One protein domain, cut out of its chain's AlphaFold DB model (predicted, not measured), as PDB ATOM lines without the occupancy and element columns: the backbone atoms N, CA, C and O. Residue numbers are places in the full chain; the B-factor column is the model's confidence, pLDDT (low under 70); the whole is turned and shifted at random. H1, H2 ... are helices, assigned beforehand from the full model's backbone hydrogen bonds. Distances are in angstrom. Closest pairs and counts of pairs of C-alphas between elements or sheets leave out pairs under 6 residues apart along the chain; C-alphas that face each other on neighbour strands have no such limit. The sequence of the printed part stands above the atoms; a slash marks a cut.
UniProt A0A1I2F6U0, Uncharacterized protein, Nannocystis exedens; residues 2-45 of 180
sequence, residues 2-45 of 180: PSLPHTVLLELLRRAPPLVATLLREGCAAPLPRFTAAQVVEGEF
ATOM      1  N   PRO A   2     -48.777  54.331  15.046       75.38
ATOM      2  CA  PRO A   2     -49.297  54.047  16.380       75.38
ATOM      3  C   PRO A   2     -50.369  55.074  16.770       75.38
ATOM      4  O   PRO A   2     -50.295  56.238  16.378       75.38
ATOM      5  N   SER A   3     -51.383  54.633  17.513       91.38
ATOM      6  CA  SER A   3     -52.450  55.510  18.000       91.38
ATOM      7  C   SER A   3     -51.961  56.392  19.155       91.38
ATOM      8  O   SER A   3     -51.034  56.024  19.876       91.38
ATOM      9  N   LEU A   4     -52.609  57.541  19.379       89.38
ATOM     10  CA  LEU A   4     -52.274  58.431  20.498       89.38
ATOM     11  C   LEU A   4     -52.298  57.706  21.866       89.38
ATOM     12  O   LEU A   4     -51.324  57.845  22.606       89.38
ATOM     13  N   PRO A   5     -53.309  56.872  22.198       85.94
ATOM     14  CA  PRO A   5     -53.293  56.097  23.441       85.94
ATOM     15  C   PRO A   5     -52.095  55.145  23.555       85.94
ATOM     16  O   PRO A   5     -51.504  55.035  24.625       85.94
ATOM     17  N   HIS A   6     -51.702  54.486  22.458       80.75
ATOM     18  CA  HIS A   6     -50.536  53.599  22.439       80.75
ATOM     19  C   HIS A   6     -49.253  54.367  22.774       80.75
ATOM     20  O   HIS A   6     -48.479  53.939  23.630       80.75
ATOM     21  N   THR A   7     -49.058  55.527  22.147       86.94
ATOM     22  CA  THR A   7     -47.885  56.374  22.384       86.94
ATOM     23  C   THR A   7     -47.823  56.867  23.830       86.94
ATOM     24  O   THR A   7     -46.775  56.758  24.461       86.94
ATOM     25  N   VAL A   8     -48.939  57.353  24.385       91.06
ATOM     26  CA  VAL A   8     -48.996  57.869  25.767       91.06
ATOM     27  C   VAL A   8     -48.632  56.791  26.790       91.06
ATOM     28  O   VAL A   8     -47.861  57.056  27.711       91.06
ATOM     29  N   LEU A   9     -49.142  55.568  26.618       86.81
ATOM     30  CA  LEU A   9     -48.827  54.456  27.517       86.81
ATOM     31  C   LEU A   9     -47.338  54.093  27.483       86.81
ATOM     32  O   LEU A   9     -46.732  53.896  28.536       86.81
ATOM     33  N   LEU A  10     -46.728  54.041  26.294       88.31
ATOM     34  CA  LEU A  10     -45.299  53.747  26.174       88.31
ATOM     35  C   LEU A  10     -44.427  54.856  26.777       88.31
ATOM     36  O   LEU A  10     -43.452  54.549  27.459       88.31
ATOM     37  N   GLU A  11     -44.789  56.127  26.590       89.62
ATOM     38  CA  GLU A  11     -44.063  57.256  27.187       89.62
ATOM     39  C   GLU A  11     -44.126  57.258  28.718       89.62
ATOM     40  O   GLU A  11     -43.115  57.508  29.379       89.62
ATOM     41  N   LEU A  12     -45.279  56.914  29.301       91.38
ATOM     42  CA  LEU A  12     -45.409  56.751  30.749       91.38
ATOM     43  C   LEU A  12     -44.436  55.685  31.279       91.38
ATOM     44  O   LEU A  12     -43.701  55.935  32.234       91.38
ATOM     45  N   LEU A  13     -44.400  54.512  30.641       89.00
ATOM     46  CA  LEU A  13     -43.541  53.403  31.066       89.00
ATOM     47  C   LEU A  13     -42.051  53.690  30.838       89.00
ATOM     48  O   LEU A  13     -41.226  53.275  31.650       89.00
ATOM     49  N   ARG A  14     -41.693  54.444  29.790       88.06
ATOM     50  CA  ARG A  14     -40.311  54.902  29.562       88.06
ATOM     51  C   ARG A  14     -39.822  55.839  30.663       88.06
ATOM     52  O   ARG A  14     -38.664  55.750  31.061       88.06
ATOM     53  N   ARG A  15     -40.698  56.713  31.170       92.94
ATOM     54  CA  ARG A  15     -40.384  57.662  32.253       92.94
ATOM     55  C   ARG A  15     -40.385  57.021  33.640       92.94
ATOM     56  O   ARG A  15     -39.718  57.530  34.534       92.94
ATOM     57  N   ALA A  16     -41.103  55.913  33.817       90.56
ATOM     58  CA  ALA A  16     -41.163  55.178  35.078       90.56
ATOM     59  C   ALA A  16     -40.985  53.655  34.886       90.56
ATOM     60  O   ALA A  16     -41.913  52.899  35.174       90.56
ATOM     61  N   PRO A  17     -39.803  53.154  34.469       89.19
ATOM     62  CA  PRO A  17     -39.604  51.722  34.210       89.19
ATOM     63  C   PRO A  17     -39.955  50.781  35.382       89.19
ATOM     64  O   PRO A  17     -40.539  49.724  35.129       89.19
ATOM     65  N   PRO A  18     -39.697  51.128  36.666       89.81
ATOM     66  CA  PRO A  18     -40.119  50.297  37.797       89.81
ATOM     67  C   PRO A  18     -41.635  50.063  37.889       89.81
ATOM     68  O   PRO A  18     -42.051  49.065  38.477       89.81
ATOM     69  N   LEU A  19     -42.459  50.930  37.282       88.38
ATOM     70  CA  LEU A  19     -43.915  50.772  37.242       88.38
ATOM     71  C   LEU A  19     -44.326  49.454  36.571       88.38
ATOM     72  O   LEU A  19     -45.280  48.826  37.017       88.38
ATOM     73  N   VAL A  20     -43.577  48.981  35.566       86.06
ATOM     74  CA  VAL A  20     -43.847  47.698  34.891       86.06
ATOM     75  C   VAL A  20     -43.814  46.533  35.881       86.06
ATOM     76  O   VAL A  20     -44.677  45.660  35.844       86.06
ATOM     77  N   ALA A  21     -42.855  46.529  36.810       85.62
ATOM     78  CA  ALA A  21     -42.759  45.481  37.819       85.62
ATOM     79  C   ALA A  21     -43.923  45.533  38.820       85.62
ATOM     80  O   ALA A  21     -44.404  44.485  39.248       85.62
ATOM     81  N   THR A  22     -44.392  46.730  39.182       85.50
ATOM     82  CA  THR A  22     -45.594  46.901  40.013       85.50
ATOM     83  C   THR A  22     -46.826  46.345  39.302       85.50
ATOM     84  O   THR A  22     -47.511  45.494  39.863       85.50
ATOM     85  N   LEU A  23     -47.034  46.722  38.035       85.00
ATOM     86  CA  LEU A  23     -48.149  46.232  37.219       85.00
ATOM     87  C   LEU A  23     -48.127  44.704  37.065       85.00
ATOM     88  O   LEU A  23     -49.166  44.057  37.155       85.00
ATOM     89  N   LEU A  24     -46.946  44.106  36.881       80.88
ATOM     90  CA  LEU A  24     -46.798  42.651  36.801       80.88
ATOM     91  C   LEU A  24     -47.099  41.955  38.134       80.88
ATOM     92  O   LEU A  24     -47.700  40.888  38.127       80.88
ATOM     93  N   ARG A  25     -46.728  42.541  39.279       83.25
ATOM     94  CA  ARG A  25     -47.067  41.977  40.600       83.25
ATOM     95  C   ARG A  25     -48.566  42.014  40.883       83.25
ATOM     96  O   ARG A  25     -49.071  41.120  41.551       83.25
ATOM     97  N   GLU A  26     -49.256  43.042  40.401       81.50
ATOM     98  CA  GLU A  26     -50.707  43.185  40.558       81.50
ATOM     99  C   GLU A  26     -51.482  42.309  39.562       81.50
ATOM    100  O   GLU A  26     -52.514  41.738  39.912       81.50
ATOM    101  N   GLY A  27     -50.985  42.185  38.327       74.88
ATOM    102  CA  GLY A  27     -51.687  41.524  37.224       74.88
ATOM    103  C   GLY A  27     -51.286  40.073  36.942       74.88
ATOM    104  O   GLY A  27     -52.027  39.364  36.259       74.88
ATOM    105  N   CYS A  28     -50.134  39.599  37.423       67.94
ATOM    106  CA  CYS A  28     -49.636  38.249  37.155       67.94
ATOM    107  C   CYS A  28     -49.389  37.466  38.449       67.94
ATOM    108  O   CYS A  28     -48.800  37.953  39.406       67.94
ATOM    109  N   ALA A  29     -49.801  36.194  38.455       58.81
ATOM    110  CA  ALA A  29     -49.618  35.297  39.601       58.81
ATOM    111  C   ALA A  29     -48.180  34.752  39.741       58.81
ATOM    112  O   ALA A  29     -47.876  34.071  40.721       58.81
ATOM    113  N   ALA A  30     -47.309  35.001  38.759       66.69
ATOM    114  CA  ALA A  30     -45.924  34.554  38.788       66.69
ATOM    115  C   ALA A  30     -45.046  35.577  39.535       66.69
ATOM    116  O   ALA A  30     -45.087  36.768  39.218       66.69
ATOM    117  N   PRO A  31     -44.258  35.151  40.541       74.31
ATOM    118  CA  PRO A  31     -43.399  36.065  41.279       74.31
ATOM    119  C   PRO A  31     -42.252  36.552  40.391       74.31
ATOM    120  O   PRO A  31     -41.507  35.750  39.831       74.31
ATOM    121  N   LEU A  32     -42.058  37.871  40.328       77.44
ATOM    122  CA  LEU A  32     -40.883  38.440  39.671       77.44
ATOM    123  C   LEU A  32     -39.599  38.038  40.416       77.44
ATOM    124  O   LEU A  32     -39.595  37.994  41.654       77.44
ATOM    125  N   PRO A  33     -38.484  37.808  39.698       80.50
ATOM    126  CA  PRO A  33     -37.188  37.617  40.337       80.50
ATOM    127  C   PRO A  33     -36.795  38.860  41.146       80.50
ATOM    128  O   PRO A  33     -37.258  39.971  40.888       80.50
ATOM    129  N   ARG A  34     -35.906  38.695  42.133       83.81
ATOM    130  CA  ARG A  34     -35.307  39.847  42.824       83.81
ATOM    131  C   ARG A  34     -34.472  40.651  41.820       83.81
ATOM    132  O   ARG A  34     -33.610  40.082  41.160       83.81
ATOM    133  N   PHE A  35     -34.711  41.956  41.737       82.62
ATOM    134  CA  PHE A  35     -33.969  42.894  40.890       82.62
ATOM    135  C   PHE A  35     -33.676  44.184  41.668       82.62
ATOM    136  O   PHE A  35     -34.389  44.511  42.617       82.62
ATOM    137  N   THR A  36     -32.626  44.908  41.278       84.31
ATOM    138  CA  THR A  36     -32.177  46.151  41.938       84.31
ATOM    139  C   THR A  36     -32.469  47.410  41.126       84.31
ATOM    140  O   THR A  36     -32.525  48.497  41.690       84.31
ATOM    141  N   ALA A  37     -32.683  47.276  39.816       82.75
ATOM    142  CA  ALA A  37     -33.011  48.373  38.917       82.75
ATOM    143  C   ALA A  37     -33.881  47.874  37.754       82.75
ATOM    144  O   ALA A  37     -33.807  46.704  37.377       82.75
ATOM    145  N   ALA A  38     -34.679  48.773  37.179       81.12
ATOM    146  CA  ALA A  38     -35.415  48.564  35.937       81.12
ATOM    147  C   ALA A  38     -35.029  49.682  34.966       81.12
ATOM    148  O   ALA A  38     -34.998  50.848  35.353       81.12
ATOM    149  N   GLN A  39     -34.703  49.321  33.728       84.88
ATOM    150  CA  GLN A  39     -34.197  50.250  32.718       84.88
ATOM    151  C   GLN A  39     -34.870  49.947  31.384       84.88
ATOM    152  O   GLN A  39     -35.196  48.792  31.102       84.88
ATOM    153  N   VAL A  40     -35.067  50.979  30.566       82.50
ATOM    154  CA  VAL A  40     -35.498  50.791  29.180       82.50
ATOM    155  C   VAL A  40     -34.311  50.249  28.398       82.50
ATOM    156  O   VAL A  40     -33.249  50.865  28.375       82.50
ATOM    157  N   VAL A  41     -34.499  49.096  27.768       82.38
ATOM    158  CA  VAL A  41     -33.574  48.559  26.768       82.38
ATOM    159  C   VAL A  41     -34.138  48.826  25.378       82.38
ATOM    160  O   VAL A  41     -35.350  48.997  25.219       82.38
ATOM    161  N   GLU A  42     -33.258  48.889  24.383       70.50
ATOM    162  CA  GLU A  42     -33.652  49.068  22.988       70.50
ATOM    163  C   GLU A  42     -34.639  47.968  22.570       70.50
ATOM    164  O   GLU A  42     -34.394  46.777  22.761       70.50
ATOM    165  N   GLY A  43     -35.802  48.395  22.074       61.00
ATOM    166  CA  GLY A  43     -36.892  47.508  21.655       61.00
ATOM    167  C   GLY A  43     -36.865  47.181  20.165       61.00
ATOM    168  O   GLY A  43     -37.743  46.463  19.682       61.00
ATOM    169  N   GLU A  44     -35.894  47.728  19.433       61.50
ATOM    170  CA  GLU A  44     -35.631  47.339  18.059       61.50
ATOM    171  C   GLU A  44     -34.911  45.999  18.078       61.50
ATOM    172  O   GLU A  44     -33.715  45.879  18.330       61.50
ATOM    173  N   PHE A  45     -35.676  44.950  17.815       57.38
ATOM    174  CA  PHE A  45     -35.084  43.706  17.376       57.38
ATOM    175  C   PHE A  45     -34.628  43.971  15.947       57.38
ATOM    176  O   PHE A  45     -35.471  43.983  15.046       57.38
TER     177      PHE A  45
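Overview. This is residues 2 to 45 of the 180 residues of an uncharacterized protein of Nannocystis exedens (UniProt A0A1I2F6U0). Two helices, H1 and H2, meet near their ends and form an open V, and a long tail without named elements, residues 28 to 45, folds back from the far end of H2 past the corner of the V. Residues 2 to 12, most of them in H1, stick out at one end, and residues 25 to 31 stick out where H2 gives way to the tail. The printed part has 44 residues with two named helices, H1 then H2, and no named strand; its class is all helix. It is loose, with a radius of gyration of the C-alphas of 12.1 A, and elongated, spanning 32 by 21 by 20 A.

Arrangement. Start with H1, residues 4 to 15, the longest helix, and go on to H2, residues 18 to 27. The two are close but not clearly touching, with 2 pairs of C-alphas within 8 A. Look for their closest C-alphas at Leu 13 and Leu 19, 6.7 A apart. Their lines stand at a steep tilt of 65 degrees, and they run opposite ways. Their centres are 15.3 A apart. In both H1 and H2 every O i to N i+4 pair is within hydrogen-bond range. Residues 2 to 12, of which 4 to 12 belong to H1, stand free, and so do residues 25 to 31, of which 25 to 27 belong to H2.

Along the chain. Find C-alpha 4 at (-52.274, 58.431, 20.498); from there H1 runs 16.7 A to C-alpha 15 at (-40.384, 57.662, 32.253). After a tight link of 2 residues, H2 begins at C-alpha 18 and runs 14.5 A to C-alpha 27 at (-51.687, 41.524, 37.224).

Size, cuts and confidence. The two C-alphas farthest apart are those of Ser 3 and Arg 34, 34.0 A. The printed part has no cut. Residues 28 to 45 hold no named element, and their C-alphas lie 8 to 17 A from the mean of the C-alphas. The mean pLDDT of the printed part is 81.5; look for values under 70 at residues 28 to 30 and 43 to 45.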